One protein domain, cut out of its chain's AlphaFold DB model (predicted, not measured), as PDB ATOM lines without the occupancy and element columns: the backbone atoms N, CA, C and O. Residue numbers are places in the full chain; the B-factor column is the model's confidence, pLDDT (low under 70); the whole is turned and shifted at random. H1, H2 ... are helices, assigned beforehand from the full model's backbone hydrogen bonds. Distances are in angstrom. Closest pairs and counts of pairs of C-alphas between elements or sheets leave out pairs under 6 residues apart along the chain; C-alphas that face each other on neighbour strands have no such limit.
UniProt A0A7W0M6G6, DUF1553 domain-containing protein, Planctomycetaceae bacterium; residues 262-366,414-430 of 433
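Overview. This is residues 262 to 366 and 414 to 430 of the 433 residues of the protein "DUF1553 domain-containing protein" of Planctomycetaceae bacterium (UniProt A0A7W0M6G6). An elongated helical model has H1 and H4 near its middle, running the same way, with H5, H6 and H7 grouped in a triangle towards one end. Towards the other end lie short H2, H3 and the loop of residues 304 to 322, which reaches the far tip at Thr 311. The printed part has 122 residues with seven named helices, H1 to H7 in chain order, and no named strand; the class is all helix. It is only just compact, close to loose, with a radius of gyration of the C-alphas of 16.0 A and spans of 51 by 32 by 29 A.

Arrangement. H1, residues 262 to 272, only just touches H2, residues 299 to 303, with 3 pairs of C-alphas within 8 A, the closest Glu 262 and Leu 301 at 6.4 A. H2 touches H3, residues 323 to 331, the closest C-alphas being Val 303 and Met 325, 5.9 A apart. H4, residues 333 to 340, is close to H1 but not clearly touching, Val 272 and Lys 338 being closest by C-alphas at 7.3 A. H5, residues 345 to 351, and H6, residues 356 to 365, form a helical hairpin, a shallow tilt of 25 degrees, opposite ways; their closest C-alphas are Phe 346 and Ile 359, 6.7 A. H7, residues 414 to 429, touches H6 with residues 414 to 421 alone, closest at the C-alphas of Ile 360 and Leu 417, 6.4 A. Every O i to N i+4 pair is within hydrogen-bond range in H1 to H6, and 11 of 12 in H7.

Along the chain. H1 begins at C-alpha 262 (-50.863, -9.937, 56.585) and spans 15.5 A, H2 6.3 A, H3 12.1 A, H4 10.5 A, H5 9.9 A and H6 14.5 A. H7 spans 23.3 A and ends at C-alpha 429 (-39.225, -3.414, 25.984).

Size, cuts and confidence. The C-alphas farthest apart, Thr 311 and Gly 353, are 51.4 A apart. The links H1 to H2 and H2 to H3 are long. Residues 367 to 413 are not printed, with 12.7 A between C-alphas 366 and 414. Residues 363 to 366 and 414 to 430 are under pLDDT 70.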
ATOM      1  N   GLU A 262     -51.812 -10.870  55.996       93.50
ATOM      2  CA  GLU A 262     -50.863  -9.937  56.585       93.50
ATOM      3  C   GLU A 262     -49.409 -10.402  56.418       93.50
ATOM      4  O   GLU A 262     -48.556  -9.625  55.991       93.50
ATOM      5  N   GLN A 263     -49.122 -11.677  56.706       93.56
ATOM      6  CA  GLN A 263     -47.789 -12.259  56.517       93.56
ATOM      7  C   GLN A 263     -47.361 -12.232  55.049       93.56
ATOM      8  O   GLN A 263     -46.203 -11.946  54.758       93.56
ATOM      9  N   LEU A 264     -48.284 -12.506  54.127       93.75
ATOM     10  CA  LEU A 264     -48.026 -12.486  52.697       93.75
ATOM     11  C   LEU A 264     -47.719 -11.068  52.214       93.75
ATOM     12  O   LEU A 264     -46.743 -10.879  51.493       93.75
ATOM     13  N   LEU A 265     -48.490 -10.064  52.642       94.56
ATOM     14  CA  LEU A 265     -48.213  -8.668  52.298       94.56
ATOM     15  C   LEU A 265     -46.852  -8.208  52.847       94.56
ATOM     16  O   LEU A 265     -46.087  -7.554  52.137       94.56
ATOM     17  N   ASP A 266     -46.525  -8.572  54.087       95.56
ATOM     18  CA  ASP A 266     -45.220  -8.273  54.686       95.56
ATOM     19  C   ASP A 266     -44.071  -8.977  53.942       95.56
ATOM     20  O   ASP A 266     -43.052  -8.346  53.653       95.56
ATOM     21  N   ALA A 267     -44.246 -10.247  53.565       93.69
ATOM     22  CA  ALA A 267     -43.267 -11.009  52.791       93.69
ATOM     23  C   ALA A 267     -43.071 -10.430  51.382       93.69
ATOM     24  O   ALA A 267     -41.942 -10.318  50.908       93.69
ATOM     25  N   LEU A 268     -44.154 -10.001  50.727       92.94
ATOM     26  CA  LEU A 268     -44.102  -9.320  49.435       92.94
ATOM     27  C   LEU A 268     -43.300  -8.026  49.527       92.94
ATOM     28  O   LEU A 268     -42.386  -7.826  48.732       92.94
ATOM     29  N   ASN A 269     -43.605  -7.179  50.514       93.88
ATOM     30  CA  ASN A 269     -42.872  -5.942  50.788       93.88
ATOM     31  C   ASN A 269     -41.378  -6.203  51.001       93.88
ATOM     32  O   ASN A 269     -40.542  -5.529  50.397       93.88
ATOM     33  N   GLN A 270     -41.045  -7.223  51.794       92.31
ATOM     34  CA  GLN A 270     -39.665  -7.641  52.019       92.31
ATOM     35  C   GLN A 270     -38.980  -8.080  50.716       92.31
ATOM     36  O   GLN A 270     -37.887  -7.593  50.420       92.31
ATOM     37  N   ALA A 271     -39.630  -8.927  49.914       90.25
ATOM     38  CA  ALA A 271     -39.078  -9.446  48.663       90.25
ATOM     39  C   ALA A 271     -38.808  -8.335  47.635       90.25
ATOM     40  O   ALA A 271     -37.780  -8.341  46.957       90.25
ATOM     41  N   VAL A 272     -39.707  -7.352  47.525       91.50
ATOM     42  CA  VAL A 272     -39.541  -6.221  46.596       91.50
ATOM     43  C   VAL A 272     -38.733  -5.060  47.182       91.50
ATOM     44  O   VAL A 272     -38.448  -4.102  46.464       91.50
ATOM     45  N   GLY A 273     -38.340  -5.126  48.456       92.12
ATOM     46  CA  GLY A 273     -37.600  -4.065  49.143       92.12
ATOM     47  C   GLY A 273     -38.389  -2.764  49.314       92.12
ATOM     48  O   GLY A 273     -37.798  -1.688  49.259       92.12
ATOM     49  N   LEU A 274     -39.710  -2.856  49.486       93.69
ATOM     50  CA  LEU A 274     -40.604  -1.716  49.703       93.69
ATOM     51  C   LEU A 274     -41.295  -1.826  51.062       93.69
ATOM     52  O   LEU A 274     -41.261  -2.859  51.725       93.69
ATOM     53  N   THR A 275     -41.963  -0.754  51.473       91.75
ATOM     54  CA  THR A 275     -42.809  -0.723  52.670       91.75
ATOM     55  C   THR A 275     -44.254  -0.446  52.282       91.75
ATOM     56  O   THR A 275     -44.507   0.268  51.313       91.75
ATOM     57  N   GLN A 276     -45.207  -0.956  53.059       91.69
ATOM     58  CA  GLN A 276     -46.608  -0.563  52.932       91.69
ATOM     59  C   GLN A 276     -46.907   0.617  53.858       91.69
ATOM     60  O   GLN A 276     -46.547   0.595  55.033       91.69
ATOM     61  N   ASN A 277     -47.584   1.636  53.330       89.12
ATOM     62  CA  ASN A 277     -48.171   2.682  54.153       89.12
ATOM     63  C   ASN A 277     -49.603   2.279  54.528       89.12
ATOM     64  O   ASN A 277     -50.371   1.840  53.670       89.12
ATOM     65  N   PHE A 278     -49.943   2.440  55.804       90.50
ATOM     66  CA  PHE A 278     -51.261   2.158  56.364       90.50
ATOM     67  C   PHE A 278     -51.955   3.441  56.864       90.50
ATOM     68  O   PHE A 278     -52.747   3.420  57.802       90.50
ATOM     69  N   GLY A 279     -51.639   4.585  56.252       85.69
ATOM     70  CA  GLY A 279     -52.283   5.867  56.524       85.69
ATOM     71  C   GLY A 279     -51.912   6.423  57.897       85.69
ATOM     72  O   GLY A 279     -50.785   6.853  58.108       85.69
ATOM     73  N   GLY A 280     -52.866   6.429  58.832       81.75
ATOM     74  CA  GLY A 280     -52.709   7.011  60.173       81.75
ATOM     75  C   GLY A 280     -51.779   6.245  61.124       81.75
ATOM     76  O   GLY A 280     -51.673   6.611  62.295       81.75
ATOM     77  N   LEU A 281     -51.128   5.180  60.652       86.69
ATOM     78  CA  LEU A 281     -50.172   4.393  61.428       86.69
ATOM     79  C   LEU A 281     -48.730   4.863  61.179       86.69
ATOM     80  O   LEU A 281     -48.422   5.346  60.088       86.69
ATOM     81  N   PRO A 282     -47.817   4.705  62.159       89.06
ATOM     82  CA  PRO A 282     -46.416   5.071  61.988       89.06
ATOM     83  C   PRO A 282     -45.775   4.420  60.757       89.06
ATOM     84  O   PRO A 282     -46.042   3.256  60.440       89.06
ATOM     85  N   ALA A 283     -44.877   5.151  60.094       88.62
ATOM     86  CA  ALA A 283     -44.101   4.616  58.981       88.62
ATOM     87  C   ALA A 283     -43.322   3.359  59.408       88.62
ATOM     88  O   ALA A 283     -42.754   3.307  60.499       88.62
ATOM     89  N   GLY A 284     -43.310   2.338  58.546       88.69
ATOM     90  CA  GLY A 284     -42.682   1.046  58.840       88.69
ATOM     91  C   GLY A 284     -43.551   0.070  59.641       88.69
ATOM     92  O   GLY A 284     -43.091  -1.029  59.949       88.69
ATOM     93  N   THR A 285     -44.803   0.425  59.954       91.44
ATOM     94  CA  THR A 285     -45.769  -0.533  60.515       91.44
ATOM     95  C   THR A 285     -45.961  -1.706  59.552       91.44
ATOM     96  O   THR A 285     -46.193  -1.508  58.362       91.44
ATOM     97  N   LYS A 286     -45.860  -2.929  60.075       92.94
ATOM     98  CA  LYS A 286     -46.110  -4.171  59.335       92.94
ATOM     99  C   LYS A 286     -47.602  -4.493  59.297       92.94
ATOM    100  O   LYS A 286     -48.315  -4.183  60.250       92.94
ATOM    101  N   ALA A 287     -48.058  -5.180  58.253       93.69
ATOM    102  CA  ALA A 287     -49.435  -5.663  58.157       93.69
ATOM    103  C   ALA A 287     -49.786  -6.573  59.348       93.69
ATOM    104  O   ALA A 287     -50.872  -6.496  59.918       93.69
ATOM    105  N   THR A 288     -48.828  -7.392  59.787       91.38
ATOM    106  CA  THR A 288     -48.966  -8.266  60.964       91.38
ATOM    107  C   THR A 288     -49.135  -7.517  62.291       91.38
ATOM    108  O   THR A 288     -49.542  -8.125  63.280       91.38
ATOM    109  N   HIS A 289     -48.865  -6.208  62.328       89.88
ATOM    110  CA  HIS A 289     -49.020  -5.353  63.509       89.88
ATOM    111  C   HIS A 289     -50.296  -4.494  63.461       89.88
ATOM    112  O   HIS A 289     -50.476  -3.610  64.301       89.88
ATOM    113  N   LEU A 290     -51.184  -4.714  62.482       89.69
ATOM    114  CA  LEU A 290     -52.427  -3.952  62.378       89.69
ATOM    115  C   LEU A 290     -53.338  -4.198  63.598       89.69
ATOM    116  O   LEU A 290     -53.655  -5.359  63.906       89.69
ATOM    117  N   PRO A 291     -53.810  -3.128  64.275       86.00
ATOM    118  CA  PRO A 291     -54.617  -3.291  65.477       86.00
ATOM    119  C   PRO A 291     -55.961  -3.962  65.224       86.00
ATOM    120  O   PRO A 291     -56.324  -4.882  65.956       86.00
ATOM    121  N   ALA A 292     -56.634  -3.566  64.148       85.06
ATOM    122  CA  ALA A 292     -57.879  -4.146  63.672       85.06
ATOM    123  C   ALA A 292     -57.945  -4.060  62.136       85.06
ATOM    124  O   ALA A 292     -57.298  -3.179  61.555       85.06
ATOM    125  N   PRO A 293     -58.679  -4.977  61.480       82.62
ATOM    126  CA  PRO A 293     -58.789  -5.036  60.020       82.62
ATOM    127  C   PRO A 293     -59.505  -3.814  59.427       82.62
ATOM    128  O   PRO A 293     -59.165  -3.345  58.347       82.62
ATOM    129  N   ASP A 294     -60.456  -3.239  60.157       81.69
ATOM    130  CA  ASP A 294     -61.308  -2.143  59.702       81.69
ATOM    131  C   ASP A 294     -60.697  -0.744  59.893       81.69
ATOM    132  O   ASP A 294     -61.202   0.225  59.321       81.69
ATOM    133  N   LEU A 295     -59.577  -0.627  60.621       79.06
ATOM    134  CA  LEU A 295     -58.831   0.634  60.749       79.06
ATOM    135  C   LEU A 295     -58.223   1.088  59.424       79.06
ATOM    136  O   LEU A 295     -58.133   2.289  59.166       79.06
ATOM    137  N   VAL A 296     -57.754   0.136  58.617       81.19
ATOM    138  CA  VAL A 296     -57.066   0.413  57.357       81.19
ATOM    139  C   VAL A 296     -57.508  -0.604  56.325       81.19
ATOM    140  O   VAL A 296     -57.129  -1.771  56.376       81.19
ATOM    141  N   LYS A 297     -58.290  -0.138  55.353       82.94
ATOM    142  CA  LYS A 297     -58.787  -0.986  54.274       82.94
ATOM    143  C   LYS A 297     -57.707  -1.150  53.217       82.94
ATOM    144  O   LYS A 297     -57.386  -0.205  52.501       82.94
ATOM    145  N   VAL A 298     -57.161  -2.357  53.130       89.06
ATOM    146  CA  VAL A 298     -56.259  -2.770  52.055       89.06
ATOM    147  C   VAL A 298     -56.930  -3.921  51.322       89.06
ATOM    148  O   VAL A 298     -57.074  -4.999  51.893       89.06
ATOM    149  N   GLU A 299     -57.334  -3.700  50.071       90.19
ATOM    150  CA  GLU A 299     -58.112  -4.689  49.308       90.19
ATOM    151  C   GLU A 299     -57.373  -6.027  49.189       90.19
ATOM    152  O   GLU A 299     -57.964  -7.083  49.399       90.19
ATOM    153  N   PHE A 300     -56.048  -5.983  49.005       92.69
ATOM    154  CA  PHE A 300     -55.195  -7.169  49.044       92.69
ATOM    155  C   PHE A 300     -55.411  -7.998  50.320       92.69
ATOM    156  O   PHE A 300     -55.593  -9.206  50.249       92.69
ATOM    157  N   LEU A 301     -55.446  -7.377  51.504       92.88
ATOM    158  CA  LEU A 301     -55.623  -8.137  52.747       92.88
ATOM    159  C   LEU A 301     -56.974  -8.862  52.777       92.88
ATOM    160  O   LEU A 301     -57.041 -10.018  53.194       92.88
ATOM    161  N   LYS A 302     -58.026  -8.217  52.271       90.19
ATOM    162  CA  LYS A 302     -59.367  -8.794  52.177       90.19
ATOM    163  C   LYS A 302     -59.422  -9.974  51.203       90.19
ATOM    164  O   LYS A 302     -59.939 -11.030  51.561       90.19
ATOM    165  N   VAL A 303     -58.846  -9.831  50.006       91.62
ATOM    166  CA  VAL A 303     -58.799 -10.900  48.988       91.62
ATOM    167  C   VAL A 303     -58.090 -12.152  49.514       91.62
ATOM    168  O   VAL A 303     -58.511 -13.270  49.221       91.62
ATOM    169  N   PHE A 304     -57.052 -11.971  50.334       91.94
ATOM    170  CA  PHE A 304     -56.278 -13.056  50.943       91.94
ATOM    171  C   PHE A 304     -56.835 -13.559  52.284       91.94
ATOM    172  O   PHE A 304     -56.138 -14.265  53.014       91.94
ATOM    173  N   GLY A 305     -58.084 -13.222  52.622       89.38
ATOM    174  CA  GLY A 305     -58.771 -13.814  53.769       89.38
ATOM    175  C   GLY A 305     -58.407 -13.200  55.117       89.38
ATOM    176  O   GLY A 305     -58.389 -13.905  56.129       89.38
ATOM    177  N   GLN A 306     -58.080 -11.904  55.169       90.88
ATOM    178  CA  GLN A 306     -58.034 -11.188  56.446       90.88
ATOM    179  C   GLN A 306     -59.401 -11.312  57.151       90.88
ATOM    180  O   GLN A 306     -60.412 -10.945  56.556       90.88
ATOM    181  N   PRO A 307     -59.448 -11.812  58.401       87.44
ATOM    182  CA  PRO A 307     -60.698 -11.937  59.138       87.44
ATOM    183  C   PRO A 307     -61.196 -10.562  59.585       87.44
ATOM    184  O   PRO A 307     -60.387  -9.698  59.937       87.44
ATOM    185  N   GLU A 308     -62.517 -10.399  59.659       83.38
ATOM    186  CA  GLU A 308     -63.168  -9.196  60.198       83.38
ATOM    187  C   GLU A 308     -62.968  -9.067  61.722       83.38
ATOM    188  O   GLU A 308     -62.983  -7.960  62.258       83.38
ATOM    189  N   ARG A 309     -62.684 -10.180  62.419       81.50
ATOM    190  CA  ARG A 309     -62.502 -10.271  63.879       81.50
ATOM    191  C   ARG A 309     -63.745  -9.844  64.659       81.50
ATOM    192  O   ARG A 309     -63.613  -9.200  65.706       81.50
ATOM    193  N   SER A 310     -64.921 -10.201  64.150       76.75
ATOM    194  CA  SER A 310     -66.218  -9.892  64.764       76.75
ATOM    195  C   SER A 310     -66.703 -10.998  65.707       76.75
ATOM    196  O   SER A 310     -67.470 -10.743  66.631       76.75
ATOM    197  N   THR A 311     -66.204 -12.220  65.539       76.00
ATOM    198  CA  THR A 311     -66.464 -13.395  66.374       76.00
ATOM    199  C   THR A 311     -65.153 -13.993  66.889       76.00
ATOM    200  O   THR A 311     -64.050 -13.623  66.481       76.00
ATOM    201  N   VAL A 312     -65.263 -14.947  67.815       73.69
ATOM    202  CA  VAL A 312     -64.109 -15.706  68.327       73.69
ATOM    203  C   VAL A 312     -63.774 -16.948  67.498       73.69
ATOM    204  O   VAL A 312     -62.836 -17.671  67.840       73.69
ATOM    205  N   CYS A 313     -64.513 -17.209  66.415       75.06
ATOM    206  CA  CYS A 313     -64.280 -18.390  65.595       75.06
ATOM    207  C   CYS A 313     -62.943 -18.288  64.859       75.06
ATOM    208  O   CYS A 313     -62.694 -17.338  64.116       75.06
ATOM    209  N   ALA A 314     -62.113 -19.328  64.973       71.12
ATOM    210  CA  ALA A 314     -60.922 -19.457  64.132       71.12
ATOM    211  C   ALA A 314     -61.272 -19.520  62.630       71.12
ATOM    212  O   ALA A 314     -60.468 -19.109  61.798       71.12
ATOM    213  N   CYS A 315     -62.490 -19.969  62.312       72.38
ATOM    214  CA  CYS A 315     -63.021 -20.128  60.963       72.38
ATOM    215  C   CYS A 315     -63.290 -18.821  60.196       72.38
ATOM    216  O   CYS A 315     -63.596 -18.879  59.011       72.38
ATOM    217  N   GLU A 316     -63.198 -17.640  60.826       79.44
ATOM    218  CA  GLU A 316     -63.339 -16.369  60.092       79.44
ATOM    219  C   GLU A 316     -62.221 -16.125  59.084       79.44
ATOM    220  O   GLU A 316     -62.386 -15.363  58.130       79.44
ATOM    221  N   ARG A 317     -61.052 -16.715  59.330       84.12
ATOM    222  CA  ARG A 317     -59.932 -16.620  58.407       84.12
ATOM    223  C   ARG A 317     -60.119 -17.671  57.323       84.12
ATOM    224  O   ARG A 317     -60.179 -18.853  57.633       84.12
ATOM    225  N   ALA A 318     -60.123 -17.233  56.068       78.88
ATOM    226  CA  ALA A 318     -59.995 -18.150  54.946       78.88
ATOM    227  C   ALA A 318     -58.550 -18.665  54.875       78.88
ATOM    228  O   ALA A 318     -57.601 -17.877  54.833       78.88
ATOM    229  N   ASP A 319     -58.401 -19.980  54.882       76.25
ATOM    230  CA  ASP A 319     -57.141 -20.719  54.798       76.25
ATOM    231  C   ASP A 319     -56.980 -21.480  53.470       76.25
ATOM    232  O   ASP A 319     -55.923 -22.055  53.220       76.25
ATOM    233  N   ASP A 320     -57.975 -21.380  52.585       82.19
ATOM    234  CA  ASP A 320     -57.971 -21.947  51.241       82.19
ATOM    235  C   ASP A 320     -57.593 -20.934  50.153       82.19
ATOM    236  O   ASP A 320     -57.870 -19.732  50.227       82.19
ATOM    237  N   SER A 321     -57.021 -21.444  49.061       85.75
ATOM    238  CA  SER A 321     -56.792 -20.663  47.844       85.75
ATOM    239  C   SER A 321     -58.079 -20.484  47.037       85.75
ATOM    240  O   SER A 321     -58.855 -21.425  46.882       85.75
ATOM    241  N   ASN A 322     -58.265 -19.315  46.423       88.19
ATOM    242  CA  ASN A 322     -59.376 -19.073  45.501       88.19
ATOM    243  C   ASN A 322     -58.934 -18.325  44.230       88.19
ATOM    244  O   ASN A 322     -57.821 -17.801  44.139       88.19
ATOM    245  N   LEU A 323     -59.820 -18.275  43.228       91.25
ATOM    246  CA  LEU A 323     -59.552 -17.603  41.952       91.25
ATOM    247  C   LEU A 323     -59.237 -16.108  42.132       91.25
ATOM    248  O   LEU A 323     -58.377 -15.585  41.429       91.25
ATOM    249  N   GLY A 324     -59.892 -15.434  43.080       90.31
ATOM    250  CA  GLY A 324     -59.644 -14.025  43.391       90.31
ATOM    251  C   GLY A 324     -58.210 -13.777  43.852       90.31
ATOM    252  O   GLY A 324     -57.560 -12.873  43.337       90.31
ATOM    253  N   MET A 325     -57.674 -14.634  44.727       93.00
ATOM    254  CA  MET A 325     -56.268 -14.575  45.148       93.00
ATOM    255  C   MET A 325     -55.314 -14.740  43.960       93.00
ATOM    256  O   MET A 325     -54.345 -13.998  43.836       93.00
ATOM    257  N   ALA A 326     -55.590 -15.688  43.058       91.44
ATOM    258  CA  ALA A 326     -54.759 -15.892  41.874       91.44
ATOM    259  C   ALA A 326     -54.776 -14.662  40.951       91.44
ATOM    260  O   ALA A 326     -53.719 -14.212  40.511       91.44
ATOM    261  N   ILE A 327     -55.960 -14.101  40.687       92.50
ATOM    262  CA  ILE A 327     -56.127 -12.880  39.887       92.50
ATOM    263  C   ILE A 327     -55.365 -11.721  40.541       92.50
ATOM    264  O   ILE A 327     -54.525 -11.117  39.882       92.50
ATOM    265  N   GLU A 328     -55.539 -11.485  41.842       92.81
ATOM    266  CA  GLU A 328     -54.837 -10.421  42.572       92.81
ATOM    267  C   GLU A 328     -53.309 -10.542  42.457       92.81
ATOM    268  O   GLU A 328     -52.608  -9.551  42.256       92.81
ATOM    269  N   LEU A 329     -52.765 -11.760  42.476       89.88
ATOM    270  CA  LEU A 329     -51.338 -11.957  42.236       89.88
ATOM    271  C   LEU A 329     -50.906 -11.700  40.784       89.88
ATOM    272  O   LEU A 329     -49.783 -11.246  40.544       89.88
ATOM    273  N   PHE A 330     -51.751 -12.028  39.803       87.81
ATOM    274  CA  PHE A 330     -51.425 -11.855  38.390       87.81
ATOM    275  C   PHE A 330     -51.602 -10.416  37.917       87.81
ATOM    276  O   PHE A 330     -50.785  -9.931  37.138       87.81
ATOM    277  N   ASN A 331     -52.664  -9.723  38.292       88.94
ATOM    278  CA  ASN A 331     -52.972  -8.393  37.768       88.94
ATOM    279  C   ASN A 331     -53.579  -7.448  38.809       88.94
ATOM    280  O   ASN A 331     -54.087  -6.401  38.413       88.94
ATOM    281  N   GLY A 332     -53.482  -7.781  40.097       92.94
ATOM    282  CA  GLY A 332     -53.892  -6.894  41.177       92.94
ATOM    283  C   GLY A 332     -53.112  -5.584  41.169       92.94
ATOM    284  O   GLY A 332     -51.909  -5.541  40.876       92.94
ATOM    285  N   GLU A 333     -53.818  -4.506  41.495       92.38
ATOM    286  CA  GLU A 333     -53.296  -3.140  41.491       92.38
ATOM    287  C   GLU A 333     -52.096  -3.006  42.434       92.38
ATOM    288  O   GLU A 333     -51.036  -2.539  42.020       92.38
ATOM    289  N   LEU A 334     -52.206  -3.543  43.655       92.38
ATOM    290  CA  LEU A 334     -51.157  -3.451  44.671       92.38
ATOM    291  C   LEU A 334     -49.848  -4.114  44.223       92.38
ATOM    292  O   LEU A 334     -48.761  -3.565  44.428       92.38
ATOM    293  N   ILE A 335     -49.928  -5.296  43.606       91.94
ATOM    294  CA  ILE A 335     -48.746  -5.985  43.075       91.94
ATOM    295  C   ILE A 335     -48.173  -5.194  41.901       91.94
ATOM    296  O   ILE A 335     -46.965  -4.960  41.838       91.94
ATOM    297  N   HIS A 336     -49.028  -4.748  40.983       93.12
ATOM    298  CA  HIS A 336     -48.609  -4.006  39.803       93.12
ATOM    299  C   HIS A 336     -47.892  -2.693  40.157       93.12
ATOM    300  O   HIS A 336     -46.814  -2.425  39.621       93.12
ATOM    301  N   GLU A 337     -48.424  -1.913  41.095       93.56
ATOM    302  CA  GLU A 337     -47.803  -0.680  41.588       93.56
ATOM    303  C   GLU A 337     -46.439  -0.949  42.228       93.56
ATOM    304  O   GLU A 337     -45.444  -0.325  41.852       93.56
ATOM    305  N   LYS A 338     -46.351  -1.944  43.122       93.19
ATOM    306  CA  LYS A 338     -45.083  -2.328  43.763       93.19
ATOM    307  C   LYS A 338     -44.029  -2.767  42.755       93.19
ATOM    308  O   LYS A 338     -42.848  -2.486  42.946       93.19
ATOM    309  N   LEU A 339     -44.419  -3.459  41.686       91.69
ATOM    310  CA  LEU A 339     -43.500  -3.871  40.622       91.69
ATOM    311  C   LEU A 339     -43.065  -2.712  39.714       91.69
ATOM    312  O   LEU A 339     -42.013  -2.812  39.078       91.69
ATOM    313  N   ARG A 340     -43.844  -1.625  39.635       93.12
ATOM    314  CA  ARG A 340     -43.520  -0.417  38.858       93.12
ATOM    315  C   ARG A 340     -42.733   0.626  39.647       93.12
ATOM    316  O   ARG A 340     -42.027   1.414  39.022       93.12
ATOM    317  N   ASP A 341     -42.817   0.611  40.975       94.75
ATOM    318  CA  ASP A 341     -42.111   1.548  41.851       94.75
ATOM    319  C   ASP A 341     -40.605   1.569  41.543       94.75
ATOM    320  O   ASP A 341     -39.932   0.541  41.593       94.75
ATOM    321  N   ALA A 342     -40.050   2.744  41.236       93.69
ATOM    322  CA  ALA A 342     -38.632   2.903  40.914       93.69
ATOM    323  C   ALA A 342     -37.700   2.445  42.052       93.69
ATOM    324  O   ALA A 342     -36.551   2.072  41.802       93.69
ATOM    325  N   ASN A 343     -38.196   2.443  43.292       94.38
ATOM    326  CA  ASN A 343     -37.475   1.967  44.456       94.38
ATOM    327  C   ASN A 343     -37.501   0.447  44.639       94.38
ATOM    328  O   ASN A 343     -36.747  -0.060  45.472       94.38
ATOM    329  N   ASN A 344     -38.309  -0.273  43.859       93.88
ATOM    330  CA  ASN A 344     -38.365  -1.725  43.878       93.88
ATOM    331  C   ASN A 344     -36.962  -2.320  43.676       93.88
ATOM    332  O   ASN A 344     -36.250  -1.975  42.728       93.88
ATOM    333  N   ARG A 345     -36.578  -3.252  44.550       91.06
ATOM    334  CA  ARG A 345     -35.278  -3.932  44.550       91.06
ATOM    335  C   ARG A 345     -34.923  -4.514  43.181       91.06
ATOM    336  O   ARG A 345     -33.805  -4.312  42.708       91.06
ATOM    337  N   PHE A 346     -35.862  -5.204  42.535       90.75
ATOM    338  CA  PHE A 346     -35.663  -5.804  41.215       90.75
ATOM    339  C   PHE A 346     -35.433  -4.731  40.150       90.75
ATOM    340  O   PHE A 346     -34.548  -4.887  39.311       90.75
ATOM    341  N   ARG A 347     -36.166  -3.610  40.201       90.81
ATOM    342  CA  ARG A 347     -35.954  -2.489  39.269       90.81
ATOM    343  C   ARG A 347     -34.610  -1.809  39.491       90.81
ATOM    344  O   ARG A 347     -33.901  -1.592  38.513       90.81
ATOM    345  N   LYS A 348     -34.222  -1.530  40.740       92.31
ATOM    346  CA  LYS A 348     -32.896  -0.971  41.062       92.31
ATOM    347  C   LYS A 348     -31.780  -1.863  40.528       92.31
ATOM    348  O   LYS A 348     -30.890  -1.379  39.835       92.31
ATOM    349  N   ALA A 349     -31.864  -3.167  40.785       89.94
ATOM    350  CA  ALA A 349     -30.874  -4.132  40.325       89.94
ATOM    351  C   ALA A 349     -30.828  -4.234  38.787       89.94
ATOM    352  O   ALA A 349     -29.750  -4.212  38.196       89.94
ATOM    353  N   ALA A 350     -31.989  -4.254  38.126       89.31
ATOM    354  CA  ALA A 350     -32.069  -4.286  36.668       89.31
ATOM    355  C   ALA A 350     -31.592  -2.978  36.012       89.31
ATOM    356  O   ALA A 350     -31.117  -3.000  34.879       89.31
ATOM    357  N   SER A 351     -31.759  -1.826  36.665       89.94
ATOM    358  CA  SER A 351     -31.221  -0.539  36.195       89.94
ATOM    359  C   SER A 351     -29.713  -0.420  36.422       89.94
ATOM    360  O   SER A 351     -29.047   0.285  35.675       89.94
ATOM    361  N   ALA A 352     -29.164  -1.163  37.384       91.00
ATOM    362  CA  ALA A 352     -27.727  -1.313  37.596       91.00
ATOM    363  C   ALA A 352     -27.058  -2.323  36.634       91.00
ATOM    364  O   ALA A 352     -25.893  -2.660  36.819       91.00
ATOM    365  N   GLY A 353     -27.777  -2.832  35.622       90.56
ATOM    366  CA  GLY A 353     -27.229  -3.739  34.605       90.56
ATOM    367  C   GLY A 353     -27.034  -5.187  35.064       90.56
ATOM    368  O   GLY A 353     -26.378  -5.961  34.370       90.56
ATOM    369  N   ARG A 354     -27.595  -5.575  36.216       88.31
ATOM    370  CA  ARG A 354     -27.436  -6.931  36.756       88.31
ATOM    371  C   ARG A 354     -28.258  -7.955  35.950       88.31
ATOM    372  O   ARG A 354     -29.408  -7.660  35.610       88.31
ATOM    373  N   PRO A 355     -27.726  -9.160  35.665       89.12
ATOM    374  CA  PRO A 355     -28.467 -10.213  34.972       89.12
ATOM    375  C   PRO A 355     -29.709 -10.651  35.752       89.12
ATOM    376  O   PRO A 355     -29.656 -10.854  36.963       89.12
ATOM    377  N   ALA A 356     -30.823 -10.875  35.053       84.75
ATOM    378  CA  ALA A 356     -32.093 -11.264  35.673       84.75
ATOM    379  C   ALA A 356     -31.979 -12.518  36.563       84.75
ATOM    380  O   ALA A 356     -32.545 -12.562  37.653       84.75
ATOM    381  N   GLU A 357     -31.220 -13.522  36.121       85.31
ATOM    382  CA  GLU A 357     -31.006 -14.769  36.863       85.31
ATOM    383  C   GLU A 357     -30.261 -14.549  38.182       85.31
ATOM    384  O   GLU A 357     -30.585 -15.180  39.187       85.31
ATOM    385  N   GLU A 358     -29.302 -13.622  38.199       84.25
ATOM    386  CA  GLU A 358     -28.546 -13.249  39.395       84.25
ATOM    387  C   GLU A 358     -29.445 -12.522  40.398       84.25
ATOM    388  O   GLU A 358     -29.477 -12.890  41.571       84.25
ATOM    389  N   ILE A 359     -30.254 -11.572  39.914       83.00
ATOM    390  CA  ILE A 359     -31.236 -10.851  40.732       83.00
ATOM    391  C   ILE A 359     -32.225 -11.838  41.367       83.00
ATOM    392  O   ILE A 359     -32.526 -11.738  42.554       83.00
ATOM    393  N   ILE A 360     -32.734 -12.811  40.605       81.25
ATOM    394  CA  ILE A 360     -33.653 -13.830  41.135       81.25
ATOM    395  C   ILE A 360     -32.950 -14.729  42.160       81.25
ATOM    396  O   ILE A 360     -33.531 -15.044  43.201       81.25
ATOM    397  N   ARG A 361     -31.718 -15.164  41.873       78.88
ATOM    398  CA  ARG A 361     -30.976 -16.100  42.725       78.88
ATOM    399  C   ARG A 361     -30.611 -15.486  44.073       78.88
ATOM    400  O   ARG A 361     -30.857 -16.117  45.092       78.88
ATOM    401  N   GLU A 362     -30.088 -14.265  44.096       71.56
ATOM    402  CA  GLU A 362     -29.770 -13.590  45.360       71.56
ATOM    403  C   GLU A 362     -31.009 -13.404  46.226       71.56
ATOM    404  O   GLU A 362     -30.989 -13.737  47.403       71.56
ATOM    405  N   ASN A 363     -32.123 -12.976  45.630       65.50
ATOM    406  CA  ASN A 363     -33.368 -12.798  46.373       65.50
ATOM    407  C   ASN A 363     -33.979 -14.113  46.872       65.50
ATOM    408  O   ASN A 363     -34.730 -14.108  47.840       65.50
ATOM    409  N   SER A 364     -33.668 -15.243  46.235       63.62
ATOM    410  CA  SER A 364     -34.092 -16.557  46.728       63.62
ATOM    411  C   SER A 364     -33.147 -17.131  47.793       63.62
ATOM    412  O   SER A 364     -33.603 -17.911  48.623       63.62
ATOM    413  N   GLN A 365     -31.876 -16.716  47.821       54.09
ATOM    414  CA  GLN A 365     -30.886 -17.124  48.829       54.09
ATOM    415  C   GLN A 365     -30.915 -16.250  50.097       54.09
ATOM    416  O   GLN A 365     -30.785 -16.784  51.193       54.09
ATOM    417  N   ASP A 366     -31.184 -14.943  49.981       51.09
ATOM    418  CA  ASP A 366     -31.370 -14.011  51.117       51.09
ATOM    419  C   ASP A 366     -32.585 -14.373  51.997       51.09
ATOM    420  O   ASP A 366     -32.737 -13.886  53.120       51.09
ATOM    421  N   ARG A 414     -39.620 -20.059  43.545       37.31
ATOM    422  CA  ARG A 414     -38.627 -19.874  42.483       37.31
ATOM    423  C   ARG A 414     -39.264 -19.732  41.098       37.31
ATOM    424  O   ARG A 414     -38.845 -18.870  40.331       37.31
ATOM    425  N   GLU A 415     -40.276 -20.533  40.781       41.25
ATOM    426  CA  GLU A 415     -41.063 -20.404  39.546       41.25
ATOM    427  C   GLU A 415     -41.912 -19.121  39.554       41.25
ATOM    428  O   GLU A 415     -42.051 -18.446  38.533       41.25
ATOM    429  N   TRP A 416     -42.374 -18.708  40.736       44.19
ATOM    430  CA  TRP A 416     -43.081 -17.442  40.936       44.19
ATOM    431  C   TRP A 416     -42.191 -16.210  40.679       44.19
ATOM    432  O   TRP A 416     -42.543 -15.310  39.913       44.19
ATOM    433  N   LEU A 417     -40.976 -16.208  41.236       43.12
ATOM    434  CA  LEU A 417     -39.961 -15.170  41.009       43.12
ATOM    435  C   LEU A 417     -39.510 -15.089  39.541       43.12
ATOM    436  O   LEU A 417     -39.279 -13.990  39.023       43.12
ATOM    437  N   LYS A 418     -39.422 -16.231  38.844       46.09
ATOM    438  CA  LYS A 418     -39.152 -16.270  37.398       46.09
ATOM    439  C   LYS A 418     -40.254 -15.571  36.603       46.09
ATOM    440  O   LYS A 418     -39.939 -14.735  35.756       46.09
ATOM    441  N   ALA A 419     -41.523 -15.862  36.897       48.97
ATOM    442  CA  ALA A 419     -42.665 -15.261  36.208       48.97
ATOM    443  C   ALA A 419     -42.728 -13.732  36.400       48.97
ATOM    444  O   ALA A 419     -42.906 -12.992  35.428       48.97
ATOM    445  N   ILE A 420     -42.496 -13.243  37.626       50.03
ATOM    446  CA  ILE A 420     -42.416 -11.801  37.914       50.03
ATOM    447  C   ILE A 420     -41.281 -11.149  37.124       50.03
ATOM    448  O   ILE A 420     -41.480 -10.124  36.472       50.03
ATOM    449  N   THR A 421     -40.092 -11.747  37.144       48.62
ATOM    450  CA  THR A 421     -38.915 -11.149  36.503       48.62
ATOM    451  C   THR A 421     -39.070 -11.097  34.988       48.62
ATOM    452  O   THR A 421     -38.801 -10.063  34.385       48.62
ATOM    453  N   GLN A 422     -39.593 -12.159  34.364       55.28
ATOM    454  CA  GLN A 422     -39.904 -12.157  32.929       55.28
ATOM    455  C   GLN A 422     -40.891 -11.045  32.557       55.28
ATOM    456  O   GLN A 422     -40.743 -10.408  31.512       55.28
ATOM    457  N   ARG A 423     -41.871 -10.765  33.421       57.16
ATOM    458  CA  ARG A 423     -42.821  -9.671  33.216       57.16
ATOM    459  C   ARG A 423     -42.173  -8.295  33.364       57.16
ATOM    460  O   ARG A 423     -42.419  -7.436  32.523       57.16
ATOM    461  N   ILE A 424     -41.314  -8.093  34.365       50.25
ATOM    462  CA  ILE A 424     -40.544  -6.845  34.532       50.25
ATOM    463  C   ILE A 424     -39.662  -6.584  33.304       50.25
ATOM    464  O   ILE A 424     -39.633  -5.462  32.800       50.25
ATOM    465  N   THR A 425     -38.996  -7.615  32.775       48.62
ATOM    466  CA  THR A 425     -38.154  -7.495  31.576       48.62
ATOM    467  C   THR A 425     -38.972  -7.134  30.331       48.62
ATOM    468  O   THR A 425     -38.550  -6.277  29.561       48.62
ATOM    469  N   ARG A 426     -40.175  -7.706  30.162       55.91
ATOM    470  CA  ARG A 426     -41.101  -7.357  29.062       55.91
ATOM    471  C   ARG A 426     -41.685  -5.946  29.176       55.91
ATOM    472  O   ARG A 426     -42.001  -5.335  28.164       55.91
ATOM    473  N   MET A 427     -41.821  -5.400  30.383       49.53
ATOM    474  CA  MET A 427     -42.266  -4.010  30.550       49.53
ATOM    475  C   MET A 427     -41.194  -3.001  30.111       49.53
ATOM    476  O   MET A 427     -41.549  -1.951  29.588       49.53
ATOM    477  N   LYS A 428     -39.897  -3.328  30.231       48.28
ATOM    478  CA  LYS A 428     -38.809  -2.476  29.711       48.28
ATOM    479  C   LYS A 428     -38.786  -2.390  28.179       48.28
ATOM    480  O   LYS A 428     -38.351  -1.373  27.654       48.28
ATOM    481  N   THR A 429     -39.238  -3.421  27.460       47.59
ATOM    482  CA  THR A 429     -39.225  -3.414  25.984       47.59
ATOM    483  C   THR A 429     -40.351  -2.581  25.368       47.59
ATOM    484  O   THR A 429     -40.236  -2.208  24.208       47.59
ATOM    485  N   ASN A 430     -41.400  -2.252  26.133       43.78
ATOM    486  CA  ASN A 430     -42.560  -1.490  25.648       43.78
ATOM    487  C   ASN A 430     -42.540   0.005  26.025       43.78
ATOM    488  O   ASN A 430     -43.414   0.739  25.586       43.78
TER     489      ASN A 430